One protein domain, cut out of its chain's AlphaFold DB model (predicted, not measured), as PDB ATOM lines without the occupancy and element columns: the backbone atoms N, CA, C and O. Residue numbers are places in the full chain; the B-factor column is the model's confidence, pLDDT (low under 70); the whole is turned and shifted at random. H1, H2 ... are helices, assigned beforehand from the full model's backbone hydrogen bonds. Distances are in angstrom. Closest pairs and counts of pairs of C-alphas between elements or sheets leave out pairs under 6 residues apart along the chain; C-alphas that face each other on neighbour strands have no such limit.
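Overview. This is residues 148 to 273 of the 289 residues of an uncharacterized protein of Rachicladosporium sp. CCFEE 5018 (UniProt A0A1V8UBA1). One long helix, H7, runs along the long axis as the core, and shorter helices pack round it: H1, H3 and H4 cross it, H6 folds back on its first part and H8 folds back beside its last part as a hairpin. H2 sits near the end of H7 where H8 folds back, and the short H5 is reached through H4, away from H7. The printed part has 126 residues with nine named helices, H1 to H9 in order along the chain, and no named strand; the class is all helix. It is compact, with a radius of gyration of the C-alphas of 14.7 A, and its spans of 42 by 28 by 24 A make it only just elongated.

Along the chain. H7, residues 218 to 245, is the longest helix, 38.1 A from C-alpha 218 at (22.893, -4.676, 15.542) to C-alpha 245 at (59.629, -13.844, 19.828). H8, residues 249 to 260, measures 16.5 A, and H9 is residues 263 to 266. Before H7 come H1, residues 148 to 166, 27.0 A long from C-alpha 148 at (46.182, -12.149, 0.129); H2, residues 169 to 175; H3, residues 178 to 191, 20.5 A long; H4, residues 193 to 200; H5, residues 204 to 207; and H6, residues 210 to 215.

Arrangement. H7 is the hub, touching five other helices. With residues 235 to 243 alone it touches H8, at a shallow tilt of 16 degrees, opposite ways, a helical hairpin whose closest C-alphas are those of Tyr 242 and Leu 252, 5.6 A apart. H1 touches H7 with residues 153 to 160 alone, about perpendicular at 73 degrees, closest at the C-alphas of Leu 156 and Ala 236, 6.1 A. H3 touches residues 229 to 237 of H7 alone, at a steep tilt of 44 degrees, closest at Leu 185 and Val 233, C-alphas 5.9 A apart. H4 touches H7 at a steep tilt of 47 degrees, the C-alphas of Ser 197 and Arg 228 being closest at 6.5 A. H6 and H7 form a helical hairpin, closest at the C-alphas of Ile 213 and Arg 221, 5.4 A. H5 and H4 only just touch, and only at the corner, with 3 pairs of C-alphas within 8 A, the closest those of Lys 198 and Asn 205 at 5.4 A. H2 and H9 are each close to H7 but not clearly touching, with closest C-alphas Ser 174 and Arg 245 at 7.4 A, and Leu 227 and Ile 265 at 7.5 A. In H1, H2, H4, H6, H7 and H8 every O i to N i+4 pair is within hydrogen-bond range, in H3 9 of 10 are, and H5 and H9 are too short for such a pair.

Size, cuts and confidence. The two C-alphas farthest apart, those of Glu 171 and Pro 272, are 44.4 A apart. The printed part has no cut, and the eight links between successive helices are tight. The mean pLDDT of the printed part is 75.8; 36 residues are under 70, among them residues 210 to 218 and 262 to 273.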
ATOM      1  N   ILE A 148      46.976 -12.665  -1.001       83.62
ATOM      2  CA  ILE A 148      46.182 -12.149   0.129       83.62
ATOM      3  C   ILE A 148      46.927 -12.366   1.446       83.62
ATOM      4  O   ILE A 148      47.086 -11.433   2.244       83.62
ATOM      5  N   LYS A 149      47.423 -13.592   1.662       86.38
ATOM      6  CA  LYS A 149      48.206 -13.939   2.849       86.38
ATOM      7  C   LYS A 149      49.429 -13.040   2.980       86.38
ATOM      8  O   LYS A 149      49.659 -12.479   4.049       86.38
ATOM      9  N   HIS A 150      50.211 -12.898   1.907       86.62
ATOM     10  CA  HIS A 150      51.435 -12.106   1.927       86.62
ATOM     11  C   HIS A 150      51.155 -10.668   2.368       86.62
ATOM     12  O   HIS A 150      51.791 -10.188   3.302       86.62
ATOM     13  N   GLN A 151      50.180  -9.997   1.755       84.12
ATOM     14  CA  GLN A 151      49.863  -8.606   2.088       84.12
ATOM     15  C   GLN A 151      49.344  -8.449   3.521       84.12
ATOM     16  O   GLN A 151      49.802  -7.562   4.244       84.12
ATOM     17  N   THR A 152      48.457  -9.349   3.957       86.75
ATOM     18  CA  THR A 152      47.929  -9.364   5.331       86.75
ATOM     19  C   THR A 152      49.064  -9.499   6.350       86.75
ATOM     20  O   THR A 152      49.160  -8.711   7.291       86.75
ATOM     21  N   LEU A 153      49.971 -10.460   6.145       87.94
ATOM     22  CA  LEU A 153      51.098 -10.696   7.049       87.94
ATOM     23  C   LEU A 153      52.139  -9.570   7.012       87.94
ATOM     24  O   LEU A 153      52.685  -9.230   8.059       87.94
ATOM     25  N   GLN A 154      52.411  -8.970   5.849       87.19
ATOM     26  CA  GLN A 154      53.308  -7.810   5.750       87.19
ATOM     27  C   GLN A 154      52.779  -6.629   6.562       87.19
ATOM     28  O   GLN A 154      53.513  -6.037   7.356       87.19
ATOM     29  N   TYR A 155      51.488  -6.328   6.408       84.38
ATOM     30  CA  TYR A 155      50.838  -5.270   7.165       84.38
ATOM     31  C   TYR A 155      50.860  -5.555   8.671       84.38
ATOM     32  O   TYR A 155      51.300  -4.709   9.451       84.38
ATOM     33  N   LEU A 156      50.458  -6.761   9.089       85.12
ATOM     34  CA  LEU A 156      50.471  -7.157  10.498       85.12
ATOM     35  C   LEU A 156      51.876  -7.111  11.095       85.12
ATOM     36  O   LEU A 156      52.041  -6.637  12.214       85.12
ATOM     37  N   LYS A 157      52.903  -7.545  10.357       86.00
ATOM     38  CA  LYS A 157      54.295  -7.475  10.816       86.00
ATOM     39  C   LYS A 157      54.711  -6.033  11.087       86.00
ATOM     40  O   LYS A 157      55.293  -5.757  12.135       86.00
ATOM     41  N   LEU A 158      54.404  -5.114  10.171       79.94
ATOM     42  CA  LEU A 158      54.690  -3.692  10.360       79.94
ATOM     43  C   LEU A 158      53.927  -3.127  11.564       79.94
ATOM     44  O   LEU A 158      54.519  -2.464  12.415       79.94
ATOM     45  N   ALA A 159      52.631  -3.410  11.654       75.19
ATOM     46  CA  ALA A 159      51.783  -2.857  12.694       75.19
ATOM     47  C   ALA A 159      52.115  -3.407  14.088       75.19
ATOM     48  O   ALA A 159      52.185  -2.633  15.036       75.19
ATOM     49  N   VAL A 160      52.415  -4.705  14.215       81.06
ATOM     50  CA  VAL A 160      52.878  -5.322  15.469       81.06
ATOM     51  C   VAL A 160      54.251  -4.787  15.870       81.06
ATOM     52  O   VAL A 160      54.455  -4.474  17.036       81.06
ATOM     53  N   LYS A 161      55.183  -4.587  14.925       77.62
ATOM     54  CA  LYS A 161      56.475  -3.942  15.219       77.62
ATOM     55  C   LYS A 161      56.286  -2.549  15.824       77.62
ATOM     56  O   LYS A 161      56.949  -2.202  16.799       77.62
ATOM     57  N   LEU A 162      55.407  -1.745  15.223       70.69
ATOM     58  CA  LEU A 162      55.084  -0.410  15.725       70.69
ATOM     59  C   LEU A 162      54.381  -0.485  17.079       70.69
ATOM     60  O   LEU A 162      54.713   0.289  17.969       70.69
ATOM     61  N   LEU A 163      53.460  -1.432  17.249       73.12
ATOM     62  CA  LEU A 163      52.778  -1.655  18.511       73.12
ATOM     63  C   LEU A 163      53.794  -1.935  19.624       73.12
ATOM     64  O   LEU A 163      53.826  -1.176  20.580       73.12
ATOM     65  N   ILE A 164      54.702  -2.898  19.433       67.44
ATOM     66  CA  ILE A 164      55.798  -3.195  20.371       67.44
ATOM     67  C   ILE A 164      56.587  -1.934  20.718       67.44
ATOM     68  O   ILE A 164      56.809  -1.650  21.888       67.44
ATOM     69  N   LYS A 165      56.979  -1.146  19.710       65.25
ATOM     70  CA  LYS A 165      57.730   0.100  19.918       65.25
ATOM     71  C   LYS A 165      56.977   1.103  20.802       65.25
ATOM     72  O   LYS A 165      57.613   1.805  21.580       65.25
ATOM     73  N   HIS A 166      55.656   1.197  20.659       62.62
ATOM     74  CA  HIS A 166      54.837   2.217  21.315       62.62
ATOM     75  C   HIS A 166      54.145   1.748  22.604       62.62
ATOM     76  O   HIS A 166      53.616   2.592  23.322       62.62
ATOM     77  N   SER A 167      54.153   0.449  22.916       62.56
ATOM     78  CA  SER A 167      53.570  -0.124  24.140       62.56
ATOM     79  C   SER A 167      54.610  -0.735  25.084       62.56
ATOM     80  O   SER A 167      54.393  -1.808  25.635       62.56
ATOM     81  N   GLY A 168      55.746  -0.054  25.270       62.47
ATOM     82  CA  GLY A 168      56.759  -0.433  26.269       62.47
ATOM     83  C   GLY A 168      57.965  -1.213  25.730       62.47
ATOM     84  O   GLY A 168      58.853  -1.580  26.492       62.47
ATOM     85  N   GLY A 169      58.053  -1.442  24.419       68.38
ATOM     86  CA  GLY A 169      59.217  -2.064  23.790       68.38
ATOM     87  C   GLY A 169      59.231  -3.594  23.855       68.38
ATOM     88  O   GLY A 169      58.307  -4.249  24.336       68.38
ATOM     89  N   LYS A 170      60.297  -4.193  23.308       74.75
ATOM     90  CA  LYS A 170      60.428  -5.657  23.180       74.75
ATOM     91  C   LYS A 170      60.470  -6.361  24.538       74.75
ATOM     92  O   LYS A 170      59.946  -7.467  24.654       74.75
ATOM     93  N   GLU A 171      61.093  -5.739  25.532       70.75
ATOM     94  CA  GLU A 171      61.231  -6.287  26.881       70.75
ATOM     95  C   GLU A 171      59.867  -6.437  27.560       70.75
ATOM     96  O   GLU A 171      59.497  -7.545  27.940       70.75
ATOM     97  N   ALA A 172      59.054  -5.374  27.564       70.88
ATOM     98  CA  ALA A 172      57.695  -5.413  28.097       70.88
ATOM     99  C   ALA A 172      56.828  -6.494  27.433       70.88
ATOM    100  O   ALA A 172      56.156  -7.259  28.114       70.88
ATOM    101  N   TRP A 173      56.897  -6.621  26.104       78.75
ATOM    102  CA  TRP A 173      56.182  -7.676  25.376       78.75
ATOM    103  C   TRP A 173      56.669  -9.084  25.705       78.75
ATOM    104  O   TRP A 173      55.882 -10.020  25.639       78.75
ATOM    105  N   SER A 174      57.956  -9.250  26.009       76.00
ATOM    106  CA  SER A 174      58.530 -10.560  26.339       76.00
ATOM    107  C   SER A 174      58.145 -11.015  27.746       76.00
ATOM    108  O   SER A 174      57.989 -12.215  27.961       76.00
ATOM    109  N   ASN A 175      57.964 -10.060  28.661       76.69
ATOM    110  CA  ASN A 175      57.542 -10.299  30.042       76.69
ATOM    111  C   ASN A 175      56.016 -10.392  30.191       76.69
ATOM    112  O   ASN A 175      55.529 -10.897  31.198       76.69
ATOM    113  N   ALA A 176      55.265  -9.919  29.196       71.69
ATOM    114  CA  ALA A 176      53.814  -9.975  29.195       71.69
ATOM    115  C   ALA A 176      53.278 -11.394  29.010       71.69
ATOM    116  O   ALA A 176      53.798 -12.198  28.225       71.69
ATOM    117  N   SER A 177      52.166 -11.667  29.684       79.12
ATOM    118  CA  SER A 177      51.429 -12.898  29.492       79.12
ATOM    119  C   SER A 177      50.740 -12.918  28.124       79.12
ATOM    120  O   SER A 177      50.423 -11.904  27.491       79.12
ATOM    121  N   ASP A 178      50.459 -14.133  27.674       77.00
ATOM    122  CA  ASP A 178      49.699 -14.397  26.461       77.00
ATOM    123  C   ASP A 178      48.264 -13.834  26.513       77.00
ATOM    124  O   ASP A 178      47.651 -13.648  25.451       77.00
ATOM    125  N   ASP A 179      47.731 -13.609  27.718       77.81
ATOM    126  CA  ASP A 179      46.427 -12.995  27.956       77.81
ATOM    127  C   ASP A 179      46.497 -11.465  27.885       77.81
ATOM    128  O   ASP A 179      45.615 -10.845  27.302       77.81
ATOM    129  N   ASP A 180      47.587 -10.854  28.338       74.00
ATOM    130  CA  ASP A 180      47.756  -9.391  28.376       74.00
ATOM    131  C   ASP A 180      47.840  -8.848  26.957       74.00
ATOM    132  O   ASP A 180      47.157  -7.897  26.576       74.00
ATOM    133  N   ILE A 181      48.634  -9.534  26.130       75.62
ATOM    134  CA  ILE A 181      48.744  -9.251  24.702       75.62
ATOM    135  C   ILE A 181      47.372  -9.410  24.038       75.62
ATOM    136  O   ILE A 181      46.987  -8.598  23.193       75.62
ATOM    137  N   ARG A 182      46.602 -10.437  24.422       78.88
ATOM    138  CA  ARG A 182      45.245 -10.656  23.905       78.88
ATOM    139  C   ARG A 182      44.317  -9.510  24.311       78.88
ATOM    140  O   ARG A 182      43.625  -8.986  23.443       78.88
ATOM    141  N   VAL A 183      44.306  -9.105  25.578       77.31
ATOM    142  CA  VAL A 183      43.486  -8.005  26.110       77.31
ATOM    143  C   VAL A 183      43.840  -6.679  25.434       77.31
ATOM    144  O   VAL A 183      42.938  -5.964  25.000       77.31
ATOM    145  N   LEU A 184      45.127  -6.385  25.239       76.19
ATOM    146  CA  LEU A 184      45.584  -5.195  24.518       76.19
ATOM    147  C   LEU A 184      45.076  -5.171  23.069       76.19
ATOM    148  O   LEU A 184      44.522  -4.169  22.614       76.19
ATOM    149  N   LEU A 185      45.244  -6.276  22.335       79.88
ATOM    150  CA  LEU A 185      44.768  -6.388  20.952       79.88
ATOM    151  C   LEU A 185      43.242  -6.257  20.869       79.88
ATOM    152  O   LEU A 185      42.726  -5.647  19.934       79.88
ATOM    153  N   LEU A 186      42.525  -6.792  21.856       77.88
ATOM    154  CA  LEU A 186      41.080  -6.644  21.968       77.88
ATOM    155  C   LEU A 186      40.659  -5.195  22.186       77.88
ATOM    156  O   LEU A 186      39.811  -4.705  21.446       77.88
ATOM    157  N   ALA A 187      41.287  -4.496  23.130       73.62
ATOM    158  CA  ALA A 187      41.002  -3.091  23.398       73.62
ATOM    159  C   ALA A 187      41.280  -2.201  22.172       73.62
ATOM    160  O   ALA A 187      40.494  -1.310  21.855       73.62
ATOM    161  N   LEU A 188      42.369  -2.468  21.441       67.25
ATOM    162  CA  LEU A 188      42.684  -1.764  20.193       67.25
ATOM    163  C   LEU A 188      41.635  -2.017  19.109       67.25
ATOM    164  O   LEU A 188      41.225  -1.080  18.423       67.25
ATOM    165  N   PHE A 189      41.207  -3.274  18.954       75.88
ATOM    166  CA  PHE A 189      40.164  -3.626  17.999       75.88
ATOM    167  C   PHE A 189      38.837  -2.962  18.347       75.88
ATOM    168  O   PHE A 189      38.214  -2.390  17.463       75.88
ATOM    169  N   ASP A 190      38.416  -3.012  19.608       71.25
ATOM    170  CA  ASP A 190      37.120  -2.483  20.040       71.25
ATOM    171  C   ASP A 190      37.051  -0.944  19.924       71.25
ATOM    172  O   ASP A 190      35.975  -0.398  19.685       71.25
ATOM    173  N   GLU A 191      38.184  -0.239  20.011       65.56
ATOM    174  CA  GLU A 191      38.251   1.216  19.810       65.56
ATOM    175  C   GLU A 191      38.240   1.630  18.332       65.56
ATOM    176  O   GLU A 191      37.604   2.619  17.972       65.56
ATOM    177  N   PHE A 192      38.907   0.868  17.456       65.44
ATOM    178  CA  PHE A 192      39.006   1.191  16.025       65.44
ATOM    179  C   PHE A 192      38.659   0.013  15.098       65.44
ATOM    180  O   PHE A 192      39.430  -0.320  14.187       65.44
ATOM    181  N   PRO A 193      37.486  -0.614  15.268       66.44
ATOM    182  CA  PRO A 193      37.168  -1.890  14.629       66.44
ATOM    183  C   PRO A 193      37.078  -1.764  13.112       66.44
ATOM    184  O   PRO A 193      37.584  -2.619  12.382       66.44
ATOM    185  N   LEU A 194      36.480  -0.678  12.614       64.56
ATOM    186  CA  LEU A 194      36.351  -0.430  11.183       64.56
ATOM    187  C   LEU A 194      37.723  -0.227  10.533       64.56
ATOM    188  O   LEU A 194      38.046  -0.900   9.555       64.56
ATOM    189  N   THR A 195      38.560   0.644  11.096       67.00
ATOM    190  CA  THR A 195      39.864   0.956  10.504       67.00
ATOM    191  C   THR A 195      40.811  -0.238  10.543       67.00
ATOM    192  O   THR A 195      41.426  -0.558   9.525       67.00
ATOM    193  N   ILE A 196      40.875  -0.955  11.670       69.75
ATOM    194  CA  ILE A 196      41.694  -2.169  11.786       69.75
ATOM    195  C   ILE A 196      41.240  -3.227  10.780       69.75
ATOM    196  O   ILE A 196      42.085  -3.854  10.141       69.75
ATOM    197  N   SER A 197      39.930  -3.387  10.578       75.06
ATOM    198  CA  SER A 197      39.392  -4.347   9.609       75.06
ATOM    199  C   SER A 197      39.778  -3.982   8.179       75.06
ATOM    200  O   SER A 197      40.329  -4.816   7.465       75.06
ATOM    201  N   LYS A 198      39.568  -2.719   7.785       71.75
ATOM    202  CA  LYS A 198      39.911  -2.211   6.448       71.75
ATOM    203  C   LYS A 198      41.386  -2.374   6.113       71.75
ATOM    204  O   LYS A 198      41.732  -2.622   4.966       71.75
ATOM    205  N   LYS A 199      42.261  -2.199   7.101       75.19
ATOM    206  CA  LYS A 199      43.709  -2.218   6.886       75.19
ATOM    207  C   LYS A 199      44.289  -3.625   6.952       75.19
ATOM    208  O   LYS A 199      45.083  -3.989   6.092       75.19
ATOM    209  N   THR A 200      43.852  -4.422   7.926       80.25
ATOM    210  CA  THR A 200      44.268  -5.827   8.062       80.25
ATOM    211  C   THR A 200      43.774  -6.662   6.885       80.25
ATOM    212  O   THR A 200      44.520  -7.485   6.370       80.25
ATOM    213  N   PHE A 201      42.547  -6.413   6.422       82.44
ATOM    214  CA  PHE A 201      41.910  -7.140   5.325       82.44
ATOM    215  C   PHE A 201      41.645  -6.208   4.134       82.44
ATOM    216  O   PHE A 201      40.512  -6.058   3.686       82.44
ATOM    217  N   CYS A 202      42.699  -5.558   3.630       78.38
ATOM    218  CA  CYS A 202      42.618  -4.555   2.555       78.38
ATOM    219  C   CYS A 202      41.955  -5.076   1.270       78.38
ATOM    220  O   CYS A 202      41.176  -4.363   0.645       78.38
ATOM    221  N   HIS A 203      42.220  -6.328   0.902       80.25
ATOM    222  CA  HIS A 203      41.577  -6.981  -0.241       80.25
ATOM    223  C   HIS A 203      40.085  -7.199  -0.016       80.25
ATOM    224  O   HIS A 203      39.270  -6.691  -0.773       80.25
ATOM    225  N   ALA A 204      39.713  -7.798   1.118       80.19
ATOM    226  CA  ALA A 204      38.312  -7.944   1.505       80.19
ATOM    227  C   ALA A 204      37.577  -6.598   1.543       80.19
ATOM    228  O   ALA A 204      36.418  -6.521   1.161       80.19
ATOM    229  N   ASN A 205      38.254  -5.518   1.943       74.38
ATOM    230  CA  ASN A 205      37.684  -4.179   1.934       74.38
ATOM    231  C   ASN A 205      37.322  -3.672   0.525       74.38
ATOM    232  O   ASN A 205      36.541  -2.738   0.426       74.38
ATOM    233  N   LYS A 206      37.863  -4.227  -0.561       71.69
ATOM    234  CA  LYS A 206      37.450  -3.864  -1.927       71.69
ATOM    235  C   LYS A 206      36.096  -4.472  -2.302       71.69
ATOM    236  O   LYS A 206      35.396  -3.898  -3.130       71.69
ATOM    237  N   SER A 207      35.730  -5.588  -1.674       73.06
ATOM    238  CA  SER A 207      34.554  -6.394  -2.033       73.06
ATOM    239  C   SER A 207      33.441  -6.341  -0.996       73.06
ATOM    240  O   SER A 207      32.265  -6.356  -1.347       73.06
ATOM    241  N   VAL A 208      33.799  -6.276   0.284       75.25
ATOM    242  CA  VAL A 208      32.885  -6.339   1.427       75.25
ATOM    243  C   VAL A 208      32.654  -4.939   1.975       75.25
ATOM    244  O   VAL A 208      33.611  -4.214   2.271       75.25
ATOM    245  N   ASP A 209      31.388  -4.563   2.153       71.00
ATOM    246  CA  ASP A 209      31.013  -3.260   2.696       71.00
ATOM    247  C   ASP A 209      31.198  -3.226   4.211       71.00
ATOM    248  O   ASP A 209      30.295  -3.483   5.014       71.00
ATOM    249  N   PHE A 210      32.427  -2.937   4.628       67.62
ATOM    250  CA  PHE A 210      32.757  -2.860   6.040       67.62
ATOM    251  C   PHE A 210      32.020  -1.726   6.760       67.62
ATOM    252  O   PHE A 210      31.737  -1.884   7.950       67.62
ATOM    253  N   GLU A 211      31.701  -0.641   6.056       67.00
ATOM    254  CA  GLU A 211      30.954   0.519   6.531       67.00
ATOM    255  C   GLU A 211      29.476   0.190   6.679       67.00
ATOM    256  O   GLU A 211      28.930   0.414   7.754       67.00
ATOM    257  N   GLY A 212      28.854  -0.405   5.661       62.09
ATOM    258  CA  GLY A 212      27.462  -0.851   5.717       62.09
ATOM    259  C   GLY A 212      27.232  -1.900   6.799       62.09
ATOM    260  O   GLY A 212      26.259  -1.817   7.541       62.09
ATOM    261  N   ILE A 213      28.177  -2.823   7.007       67.19
ATOM    262  CA  ILE A 213      28.138  -3.756   8.148       67.19
ATOM    263  C   ILE A 213      28.173  -3.012   9.491       67.19
ATOM    264  O   ILE A 213      27.558  -3.446  10.464       67.19
ATOM    265  N   TRP A 214      28.927  -1.913   9.573       66.31
ATOM    266  CA  TRP A 214      29.053  -1.126  10.798       66.31
ATOM    267  C   TRP A 214      27.828  -0.239  11.064       66.31
ATOM    268  O   TRP A 214      27.401  -0.112  12.212       66.31
ATOM    269  N   ALA A 215      27.273   0.360  10.013       64.19
ATOM    270  CA  ALA A 215      26.090   1.214  10.058       64.19
ATOM    271  C   ALA A 215      24.774   0.418  10.124       64.19
ATOM    272  O   ALA A 215      23.754   0.955  10.548       64.19
ATOM    273  N   GLY A 216      24.800  -0.852   9.718       61.66
ATOM    274  CA  GLY A 216      23.638  -1.726   9.636       61.66
ATOM    275  C   GLY A 216      23.113  -2.244  10.984       61.66
ATOM    276  O   GLY A 216      23.603  -1.873  12.057       61.66
ATOM    277  N   PRO A 217      22.106  -3.139  10.941       69.06
ATOM    278  CA  PRO A 217      21.430  -3.656  12.127       69.06
ATOM    279  C   PRO A 217      22.382  -4.298  13.143       69.06
ATOM    280  O   PRO A 217      23.369  -4.946  12.781       69.06
ATOM    281  N   THR A 218      22.048  -4.190  14.434       68.94
ATOM    282  CA  THR A 218      22.893  -4.676  15.542       68.94
ATOM    283  C   THR A 218      23.289  -6.148  15.395       68.94
ATOM    284  O   THR A 218      24.429  -6.493  15.708       68.94
ATOM    285  N   GLY A 219      22.397  -7.010  14.893       72.19
ATOM    286  CA  GLY A 219      22.688  -8.431  14.669       72.19
ATOM    287  C   GLY A 219      23.809  -8.651  13.650       72.19
ATOM    288  O   GLY A 219      24.801  -9.315  13.952       72.19
ATOM    289  N   LEU A 220      23.703  -8.005  12.486       67.81
ATOM    290  CA  LEU A 220      24.705  -8.053  11.420       67.81
ATOM    291  C   LEU A 220      26.047  -7.492  11.905       67.81
ATOM    292  O   LEU A 220      27.086  -8.149  11.818       67.81
ATOM    293  N   ARG A 221      26.018  -6.310  12.526       67.94
ATOM    294  CA  ARG A 221      27.204  -5.659  13.081       67.94
ATOM    295  C   ARG A 221      27.938  -6.552  14.085       67.94
ATOM    296  O   ARG A 221      29.144  -6.751  13.957       67.94
ATOM    297  N   THR A 222      27.223  -7.120  15.056       75.38
ATOM    298  CA  THR A 222      27.806  -7.951  16.129       75.38
ATOM    299  C   THR A 222      28.454  -9.216  15.570       75.38
ATOM    300  O   THR A 222      29.579  -9.571  15.930       75.38
ATOM    301  N   LYS A 223      27.765  -9.870  14.634       78.62
ATOM    302  CA  LYS A 223      28.197 -11.091  13.951       78.62
ATOM    303  C   LYS A 223      29.527 -10.888  13.209       78.62
ATOM    304  O   LYS A 223      30.501 -11.602  13.457       78.62
ATOM    305  N   TYR A 224      29.625  -9.843  12.389       75.50
ATOM    306  CA  TYR A 224      30.851  -9.542  11.641       75.50
ATOM    307  C   TYR A 224      31.966  -8.933  12.498       75.50
ATOM    308  O   TYR A 224      33.144  -9.191  12.238       75.50
ATOM    309  N   GLN A 225      31.636  -8.160  13.538       75.31
ATOM    310  CA  GLN A 225      32.624  -7.704  14.519       75.31
ATOM    311  C   GLN A 225      33.289  -8.890  15.217       75.31
ATOM    312  O   GLN A 225      34.516  -8.923  15.301       75.31
ATOM    313  N   ARG A 226      32.510  -9.892  15.653       81.44
ATOM    314  CA  ARG A 226      33.040 -11.111  16.279       81.44
ATOM    315  C   ARG A 226      34.010 -11.840  15.352       81.44
ATOM    316  O   ARG A 226      35.097 -12.208  15.795       81.44
ATOM    317  N   LEU A 227      33.665 -11.998  14.072       82.81
ATOM    318  CA  LEU A 227      34.574 -12.583  13.081       82.81
ATOM    319  C   LEU A 227      35.891 -11.813  12.989       82.81
ATOM    320  O   LEU A 227      36.969 -12.389  13.135       82.81
ATOM    321  N   ARG A 228      35.800 -10.506  12.727       82.50
ATOM    322  CA  ARG A 228      36.960  -9.640  12.480       82.50
ATOM    323  C   ARG A 228      37.875  -9.578  13.692       82.50
ATOM    324  O   ARG A 228      39.084  -9.713  13.537       82.50
ATOM    325  N   ARG A 229      37.288  -9.453  14.881       82.75
ATOM    326  CA  ARG A 229      37.981  -9.477  16.171       82.75
ATOM    327  C   ARG A 229      38.760 -10.775  16.346       82.75
ATOM    328  O   ARG A 229      39.955 -10.728  16.616       82.75
ATOM    329  N   THR A 230      38.117 -11.925  16.129       84.69
ATOM    330  CA  THR A 230      38.766 -13.241  16.239       84.69
ATOM    331  C   THR A 230      39.942 -13.370  15.273       84.69
ATOM    332  O   THR A 230      41.048 -13.697  15.706       84.69
ATOM    333  N   LYS A 231      39.736 -13.050  13.985       86.31
ATOM    334  CA  LYS A 231      40.801 -13.118  12.973       86.31
ATOM    335  C   LYS A 231      41.950 -12.170  13.309       86.31
ATOM    336  O   LYS A 231      43.106 -12.579  13.292       86.31
ATOM    337  N   PHE A 232      41.646 -10.918  13.643       86.81
ATOM    338  CA  PHE A 232      42.652  -9.911  13.967       86.81
ATOM    339  C   PHE A 232      43.516 -10.326  15.159       86.81
ATOM    340  O   PHE A 232      44.738 -10.375  15.028       86.81
ATOM    341  N   VAL A 233      42.903 -10.674  16.295       85.12
ATOM    342  CA  VAL A 233      43.637 -11.043  17.516       85.12
ATOM    343  C   VAL A 233      44.526 -12.250  17.266       85.12
ATOM    344  O   VAL A 233      45.704 -12.228  17.621       85.12
ATOM    345  N   HIS A 234      43.988 -13.293  16.632       88.12
ATOM    346  CA  HIS A 234      44.745 -14.515  16.391       88.12
ATOM    347  C   HIS A 234      45.940 -14.268  15.461       88.12
ATOM    348  O   HIS A 234      47.057 -14.703  15.754       88.12
ATOM    349  N   LEU A 235      45.731 -13.531  14.367       89.25
ATOM    350  CA  LEU A 235      46.784 -13.226  13.402       89.25
ATOM    351  C   LEU A 235      47.834 -12.259  13.967       89.25
ATOM    352  O   LEU A 235      49.029 -12.482  13.770       89.25
ATOM    353  N   ALA A 236      47.428 -11.223  14.703       86.31
ATOM    354  CA  ALA A 236      48.346 -10.277  15.337       86.31
ATOM    355  C   ALA A 236      49.186 -10.951  16.437       86.31
ATOM    356  O   ALA A 236      50.408 -10.800  16.448       86.31
ATOM    357  N   LYS A 237      48.567 -11.779  17.294       87.12
ATOM    358  CA  LYS A 237      49.278 -12.560  18.321       87.12
ATOM    359  C   LYS A 237      50.254 -13.563  17.700       87.12
ATOM    360  O   LYS A 237      51.406 -13.642  18.121       87.12
ATOM    361  N   SER A 238      49.837 -14.276  16.651       87.19
ATOM    362  CA  SER A 238      50.715 -15.206  15.925       87.19
ATOM    363  C   SER A 238      51.879 -14.476  15.256       87.19
ATOM    364  O   SER A 238      53.008 -14.961  15.256       87.19
ATOM    365  N   THR A 239      51.625 -13.280  14.721       86.12
ATOM    366  CA  THR A 239      52.666 -12.434  14.131       86.12
ATOM    367  C   THR A 239      53.685 -12.024  15.187       86.12
ATOM    368  O   THR A 239      54.879 -12.160  14.942       86.12
ATOM    369  N   TYR A 240      53.249 -11.599  16.376       83.31
ATOM    370  CA  TYR A 240      54.156 -11.350  17.496       83.31
ATOM    371  C   TYR A 240      55.005 -12.589  17.826       83.31
ATOM    372  O   TYR A 240      56.237 -12.539  17.755       83.31
ATOM    373  N   LEU A 241      54.345 -13.718  18.106       84.69
ATOM    374  CA  LEU A 241      55.001 -14.950  18.539       84.69
ATOM    375  C   LEU A 241      56.062 -15.415  17.536       84.69
ATOM    376  O   LEU A 241      57.198 -15.684  17.912       84.69
ATOM    377  N   TYR A 242      55.709 -15.484  16.255       87.38
ATOM    378  CA  TYR A 242      56.563 -16.110  15.250       87.38
ATOM    379  C   TYR A 242      57.494 -15.141  14.519       87.38
ATOM    380  O   TYR A 242      58.543 -15.569  14.057       87.38
ATOM    381  N   CYS A 243      57.176 -13.847  14.413       83.81
ATOM    382  CA  CYS A 243      58.101 -12.886  13.793       83.81
ATOM    383  C   CYS A 243      59.046 -12.205  14.781       83.81
ATOM    384  O   CYS A 243      60.108 -11.769  14.347       83.81
ATOM    385  N   PHE A 244      58.670 -12.067  16.057       80.12
ATOM    386  CA  PHE A 244      59.413 -11.223  17.004       80.12
ATOM    387  C   PHE A 244      59.902 -11.966  18.248       80.12
ATOM    388  O   PHE A 244      60.944 -11.595  18.788       80.12
ATOM    389  N   ARG A 245      59.194 -13.017  18.692       78.75
ATOM    390  CA  ARG A 245      59.629 -13.844  19.828       78.75
ATOM    391  C   ARG A 245      60.506 -15.008  19.365       78.75
ATOM    392  O   ARG A 245      61.688 -15.044  19.684       78.75
ATOM    393  N   THR A 246      59.973 -15.919  18.552       85.44
ATOM    394  CA  THR A 246      60.681 -17.150  18.141       85.44
ATOM    395  C   THR A 246      61.397 -17.055  16.796       85.44
ATOM    396  O   THR A 246      62.213 -17.916  16.493       85.44
ATOM    397  N   HIS A 247      61.111 -16.024  15.995       85.25
ATOM    398  CA  HIS A 247      61.697 -15.811  14.662       85.25
ATOM    399  C   HIS A 247      61.431 -16.967  13.661       85.25
ATOM    400  O   HIS A 247      62.125 -17.112  12.655       85.25
ATOM    401  N   ASP A 248      60.381 -17.765  13.885       86.31
ATOM    402  CA  ASP A 248      59.978 -18.899  13.046       86.31
ATOM    403  C   ASP A 248      58.917 -18.515  11.996       86.31
ATOM    404  O   ASP A 248      57.713 -18.766  12.132       86.31
ATOM    405  N   ARG A 249      59.370 -17.920  10.890       82.50
ATOM    406  CA  ARG A 249      58.487 -17.497   9.787       82.50
ATOM    407  C   ARG A 249      57.710 -18.660   9.156       82.50
ATOM    408  O   ARG A 249      56.563 -18.472   8.751       82.50
ATOM    409  N   LYS A 250      58.298 -19.861   9.097       85.88
ATOM    410  CA  LYS A 250      57.631 -21.052   8.539       85.88
ATOM    411  C   LYS A 250      56.425 -21.448   9.395       85.88
ATOM    412  O   LYS A 250      55.387 -21.823   8.848       85.88
ATOM    413  N   LYS A 251      56.522 -21.337  10.726       85.62
ATOM    414  CA  LYS A 251      55.371 -21.550  11.617       85.62
ATOM    415  C   LYS A 251      54.300 -20.479  11.456       85.62
ATOM    416  O   LYS A 251      53.129 -20.849  11.458       85.62
ATOM    417  N   LEU A 252      54.655 -19.211  11.231       86.88
ATOM    418  CA  LEU A 252      53.655 -18.169  10.952       86.88
ATOM    419  C   LEU A 252      52.797 -18.513   9.728       86.88
ATOM    420  O   LEU A 252      51.573 -18.436   9.798       86.88
ATOM    421  N   ASP A 253      53.427 -18.947   8.636       84.94
ATOM    422  CA  ASP A 253      52.712 -19.362   7.426       84.94
ATOM    423  C   ASP A 253      51.780 -20.555   7.686       84.94
ATOM    424  O   ASP A 253      50.626 -20.558   7.248       84.94
ATOM    425  N   LYS A 254      52.255 -21.555   8.441       85.94
ATOM    426  CA  LYS A 254      51.443 -22.717   8.829       85.94
ATOM    427  C   LYS A 254      50.261 -22.317   9.711       85.94
ATOM    428  O   LYS A 254      49.168 -22.838   9.510       85.94
ATOM    429  N   VAL A 255      50.459 -21.404  10.662       84.56
ATOM    430  CA  VAL A 255      49.405 -20.939  11.575       84.56
ATOM    431  C   VAL A 255      48.383 -20.077  10.851       84.56
ATOM    432  O   VAL A 255      47.195 -20.297  11.054       84.56
ATOM    433  N   TYR A 256      48.808 -19.192   9.943       86.12
ATOM    434  CA  TYR A 256      47.883 -18.467   9.071       86.12
ATOM    435  C   TYR A 256      46.995 -19.448   8.306       86.12
ATOM    436  O   TYR A 256      45.774 -19.381   8.410       86.12
ATOM    437  N   ASN A 257      47.602 -20.405   7.596       83.06
ATOM    438  CA  ASN A 257      46.858 -21.379   6.805       83.06
ATOM    439  C   ASN A 257      45.929 -22.220   7.679       83.06
ATOM    440  O   ASN A 257      44.767 -22.386   7.336       83.06
ATOM    441  N   ARG A 258      46.409 -22.728   8.819       83.75
ATOM    442  CA  ARG A 258      45.590 -23.521   9.741       83.75
ATOM    443  C   ARG A 258      44.416 -22.713  10.274       83.75
ATOM    444  O   ARG A 258      43.309 -23.223  10.273       83.75
ATOM    445  N   HIS A 259      44.648 -21.484  10.726       80.81
ATOM    446  CA  HIS A 259      43.601 -20.638  11.289       80.81
ATOM    447  C   HIS A 259      42.569 -20.271  10.226       80.81
ATOM    448  O   HIS A 259      41.381 -20.509  10.423       80.81
ATOM    449  N   MET A 260      43.033 -19.796   9.069       80.12
ATOM    450  CA  MET A 260      42.186 -19.399   7.948       80.12
ATOM    451  C   MET A 260      41.436 -20.578   7.315       80.12
ATOM    452  O   MET A 260      40.328 -20.390   6.835       80.12
ATOM    453  N   LYS A 261      41.973 -21.803   7.387       74.56
ATOM    454  CA  LYS A 261      41.283 -23.041   6.979       74.56
ATOM    455  C   LYS A 261      40.496 -23.709   8.110       74.56
ATOM    456  O   LYS A 261      39.855 -24.729   7.877       74.56
ATOM    457  N   SER A 262      40.590 -23.210   9.344       69.94
ATOM    458  CA  SER A 262      40.034 -23.923  10.490       69.94
ATOM    459  C   SER A 262      38.514 -23.932  10.435       69.94
ATOM    460  O   SER A 262      37.873 -22.913  10.157       69.94
ATOM    461  N   ASN A 263      37.941 -25.062  10.843       60.84
ATOM    462  CA  ASN A 263      36.515 -25.145  11.127       60.84
ATOM    463  C   ASN A 263      36.093 -24.105  12.165       60.84
ATOM    464  O   ASN A 263      34.946 -23.721  12.142       60.84
ATOM    465  N   GLY A 264      37.002 -23.596  13.006       61.47
ATOM    466  CA  GLY A 264      36.730 -22.518  13.957       61.47
ATOM    467  C   GLY A 264      36.398 -21.166  13.319       61.47
ATOM    468  O   GLY A 264      35.645 -20.410  13.910       61.47
ATOM    469  N   ILE A 265      36.923 -20.842  12.129       64.50
ATOM    470  CA  ILE A 265      36.490 -19.644  11.384       64.50
ATOM    471  C   ILE A 265      35.201 -19.933  10.618       64.50
ATOM    472  O   ILE A 265      34.289 -19.111  10.640       64.50
ATOM    473  N   ARG A 266      35.106 -21.115   9.994       62.09
ATOM    474  CA  ARG A 266      33.900 -21.554   9.274       62.09
ATOM    475  C   ARG A 266      32.690 -21.713  10.215       62.09
ATOM    476  O   ARG A 266      31.568 -21.411   9.829       62.09
ATOM    477  N   SER A 267      32.915 -22.104  11.471       55.50
ATOM    478  CA  SER A 267      31.896 -22.324  12.507       55.50
ATOM    479  C   SER A 267      31.489 -21.065  13.259       55.50
ATOM    480  O   SER A 267      30.560 -21.125  14.061       55.50
ATOM    481  N   LEU A 268      32.092 -19.902  12.971       61.34
ATOM    482  CA  LEU A 268      31.580 -18.618  13.470       61.34
ATOM    483  C   LEU A 268      30.191 -18.276  12.892       61.34
ATOM    484  O   LEU A 268      29.677 -17.207  13.217       61.34
ATOM    485  N   GLN A 269      29.598 -19.179  12.084       55.97
ATOM    486  CA  GLN A 269      28.217 -19.180  11.588       55.97
ATOM    487  C   GLN A 269      27.774 -17.778  11.196       55.97
ATOM    488  O   GLN A 269      26.837 -17.183  11.728       55.97
ATOM    489  N   ILE A 270      28.490 -17.232  10.220       57.66
ATOM    490  CA  ILE A 270      28.264 -15.879   9.722       57.66
ATOM    491  C   ILE A 270      27.109 -15.875   8.707       57.66
ATOM    492  O   ILE A 270      26.939 -14.922   7.957       57.66
ATOM    493  N   GLY A 271      26.216 -16.865   8.800       59.38
ATOM    494  CA  GLY A 271      25.086 -17.049   7.904       59.38
ATOM    495  C   GLY A 271      25.514 -17.328   6.462       59.38
ATOM    496  O   GLY A 271      26.714 -17.471   6.193       59.38
ATOM    497  N   PRO A 272      24.529 -17.432   5.564       62.81
ATOM    498  CA  PRO A 272      24.757 -17.541   4.131       62.81
ATOM    499  C   PRO A 272      25.653 -16.403   3.611       62.81
ATOM    500  O   PRO A 272      25.608 -15.277   4.116       62.81
ATOM    501  N   ILE A 273      26.490 -16.677   2.605       61.75
ATOM    502  CA  ILE A 273      27.335 -15.645   1.975       61.75
ATOM    503  C   ILE A 273      26.485 -14.562   1.290       61.75
ATOM    504  O   ILE A 273      26.906 -13.411   1.169       61.75
TER     505      ILE A 273